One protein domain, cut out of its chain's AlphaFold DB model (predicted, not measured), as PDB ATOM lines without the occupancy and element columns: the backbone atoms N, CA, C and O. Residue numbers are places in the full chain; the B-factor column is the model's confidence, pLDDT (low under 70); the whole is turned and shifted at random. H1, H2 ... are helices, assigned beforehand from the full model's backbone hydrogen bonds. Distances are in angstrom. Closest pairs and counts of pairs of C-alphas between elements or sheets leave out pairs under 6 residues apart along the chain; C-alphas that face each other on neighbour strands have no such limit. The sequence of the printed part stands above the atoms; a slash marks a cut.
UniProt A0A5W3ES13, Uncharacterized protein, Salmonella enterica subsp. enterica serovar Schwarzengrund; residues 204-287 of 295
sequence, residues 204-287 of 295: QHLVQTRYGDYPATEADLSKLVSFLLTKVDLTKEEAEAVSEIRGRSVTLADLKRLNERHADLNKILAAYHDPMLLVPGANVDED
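AT A GLANCE: This is residues 204 to 287 of the 295 residues of an uncharacterized protein of Salmonella enterica subsp. enterica serovar Schwarzengrund (UniProt A0A5W3ES13). The model is a long, thin rod of helices in which the longest helix, H5, has H1 packed along part of one stretch and H2 packed slantwise on its first residues. Two short helices, H3 and H4, lie beyond H2 toward one end of the rod, and a tail without a named element, residues 273 to 287, makes the other end and folds back. The printed part has 84 residues with five named helices, H1 to H5 in that order, and no named strand; its class is all helix. It is extended, with a radius of gyration of the C-alphas of 19.3 A and spans of 67 by 22 by 18 A.

IN THESE COORDINATES: H1, residues 204 to 211, begins at C-alpha 204 (-27.598, -12.921, -2.468). H2, residues 217 to 229, is 18.7 A long. H3 holds residues 236 to 241, with C-alpha 236 at (12.973, -21.353, -21.479), and H4 holds residues 243 to 246. H5, residues 252 to 272, is 30.3 A long and ends at C-alpha 272 (-25.595, -4.317, 2.622).

HOW THE PARTS SIT: H1 touches residues 261 to 268 of H5, opposite ways at a shallow tilt of 10 degrees; the closest C-alphas, of Arg 210 and Arg 261, are 6.6 A apart. H2 touches residues 252 to 258 of H5, opposite ways at a tilt of 36 degrees, only just steep; the closest C-alphas, of Leu 224 and Leu 255, are 6.9 A apart. H2 also touches H4, the closest C-alphas being those of Ser 226 and Arg 246, 5.4 A apart. H3 and H4 meet only through their link, and H3 is apart from H1, H2 and H5. In H1, H2, H3 and H5 every O i to N i+4 pair is within hydrogen-bond range; H4 is too short for such a pair.

THE WHOLE: The C-alphas of Lys 236 and Gly 281, the two farthest apart, are 67.4 A from each other. The printed part has no cut and no long link. Mean pLDDT of the printed part is 82.4; residues 211 to 219 are under 70, of which 211 belongs to H1 and 217 to 219 to H2.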
ATOM      1  N   GLN A 204     -27.954 -11.646  -1.839       81.56
ATOM      2  CA  GLN A 204     -27.598 -12.921  -2.468       81.56
ATOM      3  C   GLN A 204     -28.062 -12.978  -3.926       81.56
ATOM      4  O   GLN A 204     -27.283 -13.386  -4.786       81.56
ATOM      5  N   HIS A 205     -29.280 -12.515  -4.218       81.00
ATOM      6  CA  HIS A 205     -29.795 -12.414  -5.584       81.00
ATOM      7  C   HIS A 205     -28.932 -11.496  -6.471       81.00
ATOM      8  O   HIS A 205     -28.557 -11.875  -7.586       81.00
ATOM      9  N   LEU A 206     -28.560 -10.311  -5.975       82.12
ATOM     10  CA  LEU A 206     -27.702  -9.367  -6.696       82.12
ATOM     11  C   LEU A 206     -26.316  -9.967  -6.981       82.12
ATOM     12  O   LEU A 206     -25.811  -9.872  -8.103       82.12
ATOM     13  N   VAL A 207     -25.720 -10.642  -5.992       79.50
ATOM     14  CA  VAL A 207     -24.435 -11.339  -6.152       79.50
ATOM     15  C   VAL A 207     -24.546 -12.462  -7.183       79.50
ATOM     16  O   VAL A 207     -23.705 -12.541  -8.077       79.50
ATOM     17  N   GLN A 208     -25.587 -13.297  -7.115       76.94
ATOM     18  CA  GLN A 208     -25.813 -14.386  -8.072       76.94
ATOM     19  C   GLN A 208     -26.005 -13.872  -9.499       76.94
ATOM     20  O   GLN A 208     -25.439 -14.431 -10.435       76.94
ATOM     21  N   THR A 209     -26.718 -12.763  -9.684       76.44
ATOM     22  CA  THR A 209     -26.880 -12.133 -11.003       76.44
ATOM     23  C   THR A 209     -25.537 -11.675 -11.592       76.44
ATOM     24  O   THR A 209     -25.348 -11.704 -12.808       76.44
ATOM     25  N   ARG A 210     -24.562 -11.299 -10.751       75.31
ATOM     26  CA  ARG A 210     -23.222 -10.866 -11.190       75.31
ATOM     27  C   ARG A 210     -22.171 -11.975 -11.265       75.31
ATOM     28  O   ARG A 210     -21.214 -11.853 -12.038       75.31
ATOM     29  N   TYR A 211     -22.297 -13.031 -10.461       69.94
ATOM     30  CA  TYR A 211     -21.284 -14.087 -10.324       69.94
ATOM     31  C   TYR A 211     -21.753 -15.501 -10.672       69.94
ATOM     32  O   TYR A 211     -20.913 -16.395 -10.759       69.94
ATOM     33  N   GLY A 212     -23.039 -15.694 -10.951       66.06
ATOM     34  CA  GLY A 212     -23.644 -17.016 -11.075       66.06
ATOM     35  C   GLY A 212     -23.780 -17.720  -9.722       66.06
ATOM     36  O   GLY A 212     -23.449 -17.169  -8.672       66.06
ATOM     37  N   ASP A 213     -24.261 -18.963  -9.754       57.09
ATOM     38  CA  ASP A 213     -24.552 -19.757  -8.550       57.09
ATOM     39  C   ASP A 213     -23.293 -20.138  -7.741       57.09
ATOM     40  O   ASP A 213     -23.393 -20.425  -6.548       57.09
ATOM     41  N   TYR A 214     -22.104 -20.102  -8.360       54.28
ATOM     42  CA  TYR A 214     -20.817 -20.409  -7.728       54.28
ATOM     43  C   TYR A 214     -19.789 -19.311  -8.043       54.28
ATOM     44  O   TYR A 214     -19.401 -19.164  -9.206       54.28
ATOM     45  N   PRO A 215     -19.308 -18.541  -7.047       51.56
ATOM     46  CA  PRO A 215     -18.306 -17.510  -7.290       51.56
ATOM     47  C   PRO A 215     -16.992 -18.143  -7.775       51.56
ATOM     48  O   PRO A 215     -16.330 -18.877  -7.050       51.56
ATOM     49  N   ALA A 216     -16.604 -17.848  -9.018       53.78
ATOM     50  CA  ALA A 216     -15.437 -18.428  -9.688       53.78
ATOM     51  C   ALA A 216     -14.112 -17.710  -9.339       53.78
ATOM     52  O   ALA A 216     -13.359 -17.308 -10.228       53.78
ATOM     53  N   THR A 217     -13.825 -17.524  -8.048       59.56
ATOM     54  CA  THR A 217     -12.652 -16.767  -7.561       59.56
ATOM     55  C   THR A 217     -11.320 -17.318  -8.081       59.56
ATOM     56  O   THR A 217     -10.464 -16.549  -8.515       59.56
ATOM     57  N   GLU A 218     -11.157 -18.642  -8.129       57.22
ATOM     58  CA  GLU A 218      -9.950 -19.286  -8.672       57.22
ATOM     59  C   GLU A 218      -9.790 -19.073 -10.187       57.22
ATOM     60  O   GLU A 218      -8.681 -18.853 -10.684       57.22
ATOM     61  N   ALA A 219     -10.895 -19.070 -10.940       65.19
ATOM     62  CA  ALA A 219     -10.870 -18.830 -12.382       65.19
ATOM     63  C   ALA A 219     -10.493 -17.378 -12.712       65.19
ATOM     64  O   ALA A 219      -9.783 -17.123 -13.684       65.19
ATOM     65  N   ASP A 220     -10.953 -16.431 -11.899       70.62
ATOM     66  CA  ASP A 220     -10.699 -15.003 -12.075       70.62
ATOM     67  C   ASP A 220      -9.242 -14.633 -11.711       70.62
ATOM     68  O   ASP A 220      -8.589 -13.916 -12.476       70.62
ATOM     69  N   LEU A 221      -8.664 -15.228 -10.655       72.69
ATOM     70  CA  LEU A 221      -7.222 -15.134 -10.360       72.69
ATOM     71  C   LEU A 221      -6.365 -15.745 -11.477       72.69
ATOM     72  O   LEU A 221      -5.375 -15.147 -11.904       72.69
ATOM     73  N   SER A 222      -6.767 -16.904 -12.004       73.62
ATOM     74  CA  SER A 222      -6.054 -17.547 -13.107       73.62
ATOM     75  C   SER A 222      -6.043 -16.691 -14.379       73.62
ATOM     76  O   SER A 222      -5.007 -16.619 -15.038       73.62
ATOM     77  N   LYS A 223      -7.139 -15.988 -14.705       75.88
ATOM     78  CA  LYS A 223      -7.183 -15.061 -15.853       75.88
ATOM     79  C   LYS A 223      -6.186 -13.913 -15.705       75.88
ATOM     80  O   LYS A 223      -5.482 -13.592 -16.662       75.88
ATOM     81  N   LEU A 224      -6.108 -13.309 -14.516       77.88
ATOM     82  CA  LEU A 224      -5.149 -12.238 -14.230       77.88
ATOM     83  C   LEU A 224      -3.706 -12.724 -14.414       77.88
ATOM     84  O   LEU A 224      -2.929 -12.074 -15.111       77.88
ATOM     85  N   VAL A 225      -3.373 -13.891 -13.853       80.25
ATOM     86  CA  VAL A 225      -2.042 -14.503 -13.984       80.25
ATOM     87  C   VAL A 225      -1.715 -14.801 -15.451       80.25
ATOM     88  O   VAL A 225      -0.664 -14.377 -15.929       80.25
ATOM     89  N   SER A 226      -2.620 -15.444 -16.201       82.31
ATOM     90  CA  SER A 226      -2.434 -15.715 -17.635       82.31
ATOM     91  C   SER A 226      -2.184 -14.437 -18.441       82.31
ATOM     92  O   SER A 226      -1.281 -14.416 -19.273       82.31
ATOM     93  N   PHE A 227      -2.921 -13.350 -18.177       81.81
ATOM     94  CA  PHE A 227      -2.698 -12.075 -18.861       81.81
ATOM     95  C   PHE A 227      -1.329 -11.469 -18.529       81.81
ATOM     96  O   PHE A 227      -0.623 -11.042 -19.443       81.81
ATOM     97  N   LEU A 228      -0.932 -11.442 -17.253       83.31
ATOM     98  CA  LEU A 228       0.361 -10.892 -16.825       83.31
ATOM     99  C   LEU A 228       1.542 -11.681 -17.408       83.31
ATOM    100  O   LEU A 228       2.517 -11.069 -17.841       83.31
ATOM    101  N   LEU A 229       1.421 -13.007 -17.526       84.50
ATOM    102  CA  LEU A 229       2.425 -13.860 -18.176       84.50
ATOM    103  C   LEU A 229       2.628 -13.531 -19.668       84.50
ATOM    104  O   LEU A 229       3.679 -13.843 -20.220       84.50
ATOM    105  N   THR A 230       1.676 -12.862 -20.335       80.50
ATOM    106  CA  THR A 230       1.877 -12.350 -21.710       80.50
ATOM    107  C   THR A 230       2.712 -11.068 -21.781       80.50
ATOM    108  O   THR A 230       3.033 -10.615 -22.879       80.50
ATOM    109  N   LYS A 231       3.012 -10.442 -20.636       82.75
ATOM    110  CA  LYS A 231       3.669  -9.127 -20.536       82.75
ATOM    111  C   LYS A 231       5.079  -9.185 -19.953       82.75
ATOM    112  O   LYS A 231       5.721  -8.143 -19.876       82.75
ATOM    113  N   VAL A 232       5.534 -10.362 -19.536       85.31
ATOM    114  CA  VAL A 232       6.855 -10.581 -18.938       85.31
ATOM    115  C   VAL A 232       7.686 -11.503 -19.822       85.31
ATOM    116  O   VAL A 232       7.152 -12.423 -20.445       85.31
ATOM    117  N   ASP A 233       8.991 -11.259 -19.859       89.00
ATOM    118  CA  ASP A 233       9.945 -12.154 -20.507       89.00
ATOM    119  C   ASP A 233      10.323 -13.279 -19.536       89.00
ATOM    120  O   ASP A 233      10.674 -13.023 -18.386       89.00
ATOM    121  N   LEU A 234      10.235 -14.526 -20.001       87.06
ATOM    122  CA  LEU A 234      10.532 -15.731 -19.223       87.06
ATOM    123  C   LEU A 234      11.733 -16.460 -19.825       87.06
ATOM    124  O   LEU A 234      11.917 -16.472 -21.047       87.06
ATOM    125  N   THR A 235      12.517 -17.131 -18.984       93.50
ATOM    126  CA  THR A 235      13.498 -18.119 -19.449       93.50
ATOM    127  C   THR A 235      12.793 -19.311 -20.112       93.50
ATOM    128  O   THR A 235      11.580 -19.496 -19.987       93.50
ATOM    129  N   LYS A 236      13.545 -20.152 -20.838       90.00
ATOM    130  CA  LYS A 236      12.973 -21.353 -21.479       90.00
ATOM    131  C   LYS A 236      12.330 -22.305 -20.468       90.00
ATOM    132  O   LYS A 236      11.238 -22.791 -20.730       90.00
ATOM    133  N   GLU A 237      12.993 -22.531 -19.337       92.25
ATOM    134  CA  GLU A 237      12.519 -23.421 -18.272       92.25
ATOM    135  C   GLU A 237      11.229 -22.885 -17.630       92.25
ATOM    136  O   GLU A 237      10.245 -23.610 -17.503       92.25
ATOM    137  N   GLU A 238      11.177 -21.585 -17.324       87.75
ATOM    138  CA  GLU A 238       9.973 -20.943 -16.781       87.75
ATOM    139  C   GLU A 238       8.808 -20.964 -17.778       87.75
ATOM    140  O   GLU A 238       7.670 -21.223 -17.394       87.75
ATOM    141  N   ALA A 239       9.077 -20.718 -19.065       86.38
ATOM    142  CA  ALA A 239       8.059 -20.743 -20.111       86.38
ATOM    143  C   ALA A 239       7.454 -22.142 -20.312       86.38
ATOM    144  O   ALA A 239       6.258 -22.249 -20.585       86.38
ATOM    145  N   GLU A 240       8.263 -23.196 -20.174       90.06
ATOM    146  CA  GLU A 240       7.809 -24.586 -20.216       90.06
ATOM    147  C   GLU A 240       6.948 -24.916 -18.989       90.06
ATOM    148  O   GLU A 240       5.835 -25.431 -19.140       90.06
ATOM    149  N   ALA A 241       7.390 -24.500 -17.797       88.62
ATOM    150  CA  ALA A 241       6.677 -24.716 -16.539       88.62
ATOM    151  C   ALA A 241       5.286 -24.052 -16.494       88.62
ATOM    152  O   ALA A 241       4.371 -24.588 -15.869       88.62
ATOM    153  N   VAL A 242       5.099 -22.906 -17.161       86.56
ATOM    154  CA  VAL A 242       3.812 -22.177 -17.193       86.56
ATOM    155  C   VAL A 242       3.048 -22.313 -18.513       86.56
ATOM    156  O   VAL A 242       2.075 -21.589 -18.735       86.56
ATOM    157  N   SER A 243       3.468 -23.217 -19.399       85.62
ATOM    158  CA  SER A 243       2.948 -23.349 -20.771       85.62
ATOM    159  C   SER A 243       1.419 -23.499 -20.837       85.62
ATOM    160  O   SER A 243       0.763 -22.761 -21.574       85.62
ATOM    161  N   GLU A 244       0.838 -24.352 -19.992       84.25
ATOM    162  CA  GLU A 244      -0.616 -24.564 -19.882       84.25
ATOM    163  C   GLU A 244      -1.384 -23.305 -19.432       84.25
ATOM    164  O   GLU A 244      -2.505 -23.039 -19.873       84.25
ATOM    165  N   ILE A 245      -0.779 -22.484 -18.568       80.50
ATOM    166  CA  ILE A 245      -1.383 -21.237 -18.073       80.50
ATOM    167  C   ILE A 245      -1.258 -20.135 -19.131       80.50
ATOM    168  O   ILE A 245      -2.192 -19.355 -19.331       80.50
ATOM    169  N   ARG A 246      -0.122 -20.088 -19.836       75.38
ATOM    170  CA  ARG A 246       0.173 -19.121 -20.902       75.38
ATOM    171  C   ARG A 246      -0.625 -19.388 -22.180       75.38
ATOM    172  O   ARG A 246      -0.939 -18.447 -22.901       75.38
ATOM    173  N   GLY A 247      -0.979 -20.645 -22.446       74.62
ATOM    174  CA  GLY A 247      -1.822 -21.037 -23.579       74.62
ATOM    175  C   GLY A 247      -3.266 -20.527 -23.493       74.62
ATOM    176  O   GLY A 247      -3.986 -20.545 -24.492       74.62
ATOM    177  N   ARG A 248      -3.707 -20.033 -22.327       79.81
ATOM    178  CA  ARG A 248      -5.040 -19.445 -22.157       79.81
ATOM    179  C   ARG A 248      -5.111 -18.065 -22.811       79.81
ATOM    180  O   ARG A 248      -4.390 -17.146 -22.435       79.81
ATOM    181  N   SER A 249      -6.046 -17.900 -23.745       78.12
ATOM    182  CA  SER A 249      -6.354 -16.594 -24.332       78.12
ATOM    183  C   SER A 249      -7.114 -15.732 -23.321       78.12
ATOM    184  O   SER A 249      -8.279 -15.999 -23.027       78.12
ATOM    185  N   VAL A 250      -6.446 -14.710 -22.779       82.19
ATOM    186  CA  VAL A 250      -7.050 -13.691 -21.910       82.19
ATOM    187  C   VAL A 250      -6.778 -12.312 -22.496       82.19
ATOM    188  O   VAL A 250      -5.641 -11.952 -22.796       82.19
ATOM    189  N   THR A 251      -7.833 -11.523 -22.652       83.88
ATOM    190  CA  THR A 251      -7.793 -10.188 -23.249       83.88
ATOM    191  C   THR A 251      -7.855  -9.090 -22.187       83.88
ATOM    192  O   THR A 251      -8.315  -9.292 -21.064       83.88
ATOM    193  N   LEU A 252      -7.461  -7.865 -22.555       84.50
ATOM    194  CA  LEU A 252      -7.665  -6.693 -21.695       84.50
ATOM    195  C   LEU A 252      -9.156  -6.460 -21.383       84.50
ATOM    196  O   LEU A 252      -9.493  -5.986 -20.301       84.50
ATOM    197  N   ALA A 253     -10.051  -6.798 -22.318       82.88
ATOM    198  CA  ALA A 253     -11.491  -6.706 -22.107       82.88
ATOM    199  C   ALA A 253     -11.969  -7.677 -21.012       82.88
ATOM    200  O   ALA A 253     -12.829  -7.313 -20.214       82.88
ATOM    201  N   ASP A 254     -11.378  -8.871 -20.910       80.38
ATOM    202  CA  ASP A 254     -11.676  -9.823 -19.832       80.38
ATOM    203  C   ASP A 254     -11.320  -9.257 -18.458       80.38
ATOM    204  O   ASP A 254     -12.116  -9.359 -17.525       80.38
ATOM    205  N   LEU A 255     -10.163  -8.598 -18.345       81.19
ATOM    206  CA  LEU A 255      -9.737  -7.964 -17.096       81.19
ATOM    207  C   LEU A 255     -10.592  -6.749 -16.723       81.19
ATOM    208  O   LEU A 255     -10.895  -6.553 -15.549       81.19
ATOM    209  N   LYS A 256     -11.019  -5.943 -17.703       84.75
ATOM    210  CA  LYS A 256     -11.950  -4.830 -17.450       84.75
ATOM    211  C   LYS A 256     -13.287  -5.333 -16.906       84.75
ATOM    212  O   LYS A 256     -13.732  -4.836 -15.878       84.75
ATOM    213  N   ARG A 257     -13.854  -6.383 -17.512       81.00
ATOM    214  CA  ARG A 257     -15.087  -7.028 -17.025       81.00
ATOM    215  C   ARG A 257     -14.929  -7.603 -15.616       81.00
ATOM    216  O   ARG A 257     -15.856  -7.536 -14.817       81.00
ATOM    217  N   LEU A 258     -13.760  -8.158 -15.297       80.75
ATOM    218  CA  LEU A 258     -13.441  -8.627 -13.947       80.75
ATOM    219  C   LEU A 258     -13.430  -7.468 -12.939       80.75
ATOM    220  O   LEU A 258     -14.073  -7.566 -11.897       80.75
ATOM    221  N   ASN A 259     -12.778  -6.350 -13.269       82.25
ATOM    222  CA  ASN A 259     -12.764  -5.161 -12.414       82.25
ATOM    223  C   ASN A 259     -14.159  -4.553 -12.220       82.25
ATOM    224  O   ASN A 259     -14.504  -4.182 -11.101       82.25
ATOM    225  N   GLU A 260     -14.971  -4.482 -13.276       83.31
ATOM    226  CA  GLU A 260     -16.365  -4.024 -13.204       83.31
ATOM    227  C   GLU A 260     -17.190  -4.896 -12.245       83.31
ATOM    228  O   GLU A 260     -17.872  -4.374 -11.364       83.31
ATOM    229  N   ARG A 261     -17.054  -6.227 -12.332       80.19
ATOM    230  CA  ARG A 261     -17.730  -7.165 -11.418       80.19
ATOM    231  C   ARG A 261     -17.291  -6.982  -9.961       80.19
ATOM    232  O   ARG A 261     -18.136  -7.012  -9.069       80.19
ATOM    233  N   HIS A 262     -16.003  -6.745  -9.706       81.81
ATOM    234  CA  HIS A 262     -15.517  -6.454  -8.353       81.81
ATOM    235  C   HIS A 262     -16.013  -5.104  -7.820       81.81
ATOM    236  O   HIS A 262     -16.340  -5.002  -6.639       81.81
ATOM    237  N   ALA A 263     -16.098  -4.078  -8.671       85.69
ATOM    238  CA  ALA A 263     -16.675  -2.791  -8.292       85.69
ATOM    239  C   ALA A 263     -18.154  -2.940  -7.898       85.69
ATOM    240  O   ALA A 263     -18.570  -2.396  -6.875       85.69
ATOM    241  N   ASP A 264     -18.915  -3.744  -8.648       85.31
ATOM    242  CA  ASP A 264     -20.296  -4.095  -8.312       85.31
ATOM    243  C   ASP A 264     -20.397  -4.828  -6.965       85.31
ATOM    244  O   ASP A 264     -21.223  -4.455  -6.135       85.31
ATOM    245  N   LEU A 265     -19.529  -5.809  -6.681       83.12
ATOM    246  CA  LEU A 265     -19.516  -6.476  -5.368       83.12
ATOM    247  C   LEU A 265     -19.233  -5.512  -4.221       83.12
ATOM    248  O   LEU A 265     -19.897  -5.581  -3.190       83.12
ATOM    249  N   ASN A 266     -18.263  -4.615  -4.390       86.62
ATOM    250  CA  ASN A 266     -17.944  -3.623  -3.370       86.62
ATOM    251  C   ASN A 266     -19.131  -2.686  -3.126       86.62
ATOM    252  O   ASN A 266     -19.424  -2.362  -1.977       86.62
ATOM    253  N   LYS A 267     -19.855  -2.303  -4.188       91.00
ATOM    254  CA  LYS A 267     -21.093  -1.521  -4.086       91.00
ATOM    255  C   LYS A 267     -22.181  -2.286  -3.326       91.00
ATOM    256  O   LYS A 267     -22.772  -1.726  -2.409       91.00
ATOM    257  N   ILE A 268     -22.416  -3.556  -3.665       89.88
ATOM    258  CA  ILE A 268     -23.394  -4.419  -2.982       89.88
ATOM    259  C   ILE A 268     -23.028  -4.584  -1.501       89.88
ATOM    260  O   ILE A 268     -23.893  -4.464  -0.639       89.88
ATOM    261  N   LEU A 269     -21.754  -4.837  -1.190       89.12
ATOM    262  CA  LEU A 269     -21.278  -5.009   0.182       89.12
ATOM    263  C   LEU A 269     -21.438  -3.722   0.999       89.12
ATOM    264  O   LEU A 269     -21.908  -3.777   2.134       89.12
ATOM    265  N   ALA A 270     -21.087  -2.570   0.422       92.00
ATOM    266  CA  ALA A 270     -21.282  -1.276   1.066       92.00
ATOM    267  C   ALA A 270     -22.769  -1.018   1.354       92.00
ATOM    268  O   ALA A 270     -23.118  -0.681   2.480       92.00
ATOM    269  N   ALA A 271     -23.643  -1.268   0.375       94.62
ATOM    270  CA  ALA A 271     -25.089  -1.124   0.527       94.62
ATOM    271  C   ALA A 271     -25.683  -2.098   1.561       94.62
ATOM    272  O   ALA A 271     -26.559  -1.736   2.340       94.62
ATOM    273  N   TYR A 272     -25.180  -3.334   1.622       93.31
ATOM    274  CA  TYR A 272     -25.595  -4.317   2.622       93.31
ATOM    275  C   TYR A 272     -25.313  -3.838   4.055       93.31
ATOM    276  O   TYR A 272     -26.129  -4.064   4.951       93.31
ATOM    277  N   HIS A 273     -24.188  -3.147   4.256       93.31
ATOM    278  CA  HIS A 273     -23.754  -2.590   5.539       93.31
ATOM    279  C   HIS A 273     -24.213  -1.146   5.794       93.31
ATOM    280  O   HIS A 273     -23.787  -0.552   6.784       93.31
ATOM    281  N   ASP A 274     -25.068  -0.585   4.939       96.31
ATOM    282  CA  ASP A 274     -25.544   0.788   5.085       96.31
ATOM    283  C   ASP A 274     -26.340   0.983   6.395       96.31
ATOM    284  O   ASP A 274     -27.157   0.119   6.729       96.31
ATOM    285  N   PRO A 275     -26.134   2.079   7.152       95.75
ATOM    286  CA  PRO A 275     -26.781   2.303   8.448       95.75
ATOM    287  C   PRO A 275     -28.300   2.519   8.384       95.75
ATOM    288  O   PRO A 275     -28.939   2.529   9.436       95.75
ATOM    289  N   MET A 276     -28.892   2.710   7.200       96.06
ATOM    290  CA  MET A 276     -30.342   2.814   7.055       96.06
ATOM    291  C   MET A 276     -31.042   1.571   7.621       96.06
ATOM    292  O   MET A 276     -30.590   0.448   7.403       96.06
ATOM    293  N   LEU A 277     -32.154   1.775   8.331       96.75
ATOM    294  CA  LEU A 277     -32.912   0.714   8.995       96.75
ATOM    295  C   LEU A 277     -34.194   0.370   8.226       96.75
ATOM    296  O   LEU A 277     -34.949   1.256   7.824       96.75
ATOM    297  N   LEU A 278     -34.478  -0.926   8.092       95.69
ATOM    298  CA  LEU A 278     -35.707  -1.456   7.495       95.69
ATOM    299  C   LEU A 278     -36.693  -1.865   8.591       95.69
ATOM    300  O   LEU A 278     -36.880  -3.042   8.895       95.69
ATOM    301  N   VAL A 279     -37.322  -0.855   9.186       93.56
ATOM    302  CA  VAL A 279     -38.351  -0.985  10.231       93.56
ATOM    303  C   VAL A 279     -39.761  -0.799   9.647       93.56
ATOM    304  O   VAL A 279     -39.891  -0.343   8.506       93.56
ATOM    305  N   PRO A 280     -40.842  -1.144  10.375       91.56
ATOM    306  CA  PRO A 280     -42.202  -0.922   9.892       91.56
ATOM    307  C   PRO A 280     -42.432   0.522   9.420       91.56
ATOM    308  O   PRO A 280     -42.127   1.475  10.135       91.56
ATOM    309  N   GLY A 281     -42.960   0.678   8.204       86.38
ATOM    310  CA  GLY A 281     -43.171   1.981   7.562       86.38
ATOM    311  C   GLY A 281     -41.960   2.584   6.836       86.38
ATOM    312  O   GLY A 281     -42.124   3.616   6.187       86.38
ATOM    313  N   ALA A 282     -40.776   1.960   6.889       91.75
ATOM    314  CA  ALA A 282     -39.613   2.418   6.132       91.75
ATOM    315  C   ALA A 282     -39.856   2.355   4.613       91.75
ATOM    316  O   ALA A 282     -40.494   1.429   4.097       91.75
ATOM    317  N   ASN A 283     -39.314   3.333   3.885       90.94
ATOM    318  CA  ASN A 283     -39.360   3.343   2.431       90.94
ATOM    319  C   ASN A 283     -38.254   2.443   1.864       90.94
ATOM    320  O   ASN A 283     -37.090   2.824   1.822       90.94
ATOM    321  N   VAL A 284     -38.627   1.246   1.408       91.81
ATOM    322  CA  VAL A 284     -37.684   0.267   0.832       91.81
ATOM    323  C   VAL A 284     -36.934   0.828  -0.379       91.81
ATOM    324  O   VAL A 284     -35.797   0.442  -0.612       91.81
ATOM    325  N   ASP A 285     -37.536   1.755  -1.127       88.12
ATOM    326  CA  ASP A 285     -36.927   2.312  -2.340       88.12
ATOM    327  C   ASP A 285     -35.771   3.287  -2.040       88.12
ATOM    328  O   ASP A 285     -34.971   3.589  -2.923       88.12
ATOM    329  N   GLU A 286     -35.663   3.764  -0.795       92.69
ATOM    330  CA  GLU A 286     -34.533   4.575  -0.321       92.69
ATOM    331  C   GLU A 286     -33.362   3.713   0.176       92.69
ATOM    332  O   GLU A 286     -32.254   4.226   0.330       92.69
ATOM    333  N   ASP A 287     -33.578   2.411   0.397       95.31
ATOM    334  CA  ASP A 287     -32.530   1.511   0.870       95.31
ATOM    335  C   ASP A 287     -31.474   1.289  -0.222       95.31
ATOM    336  O   ASP A 287     -31.811   0.820  -1.317       95.31
TER     337      ASP A 287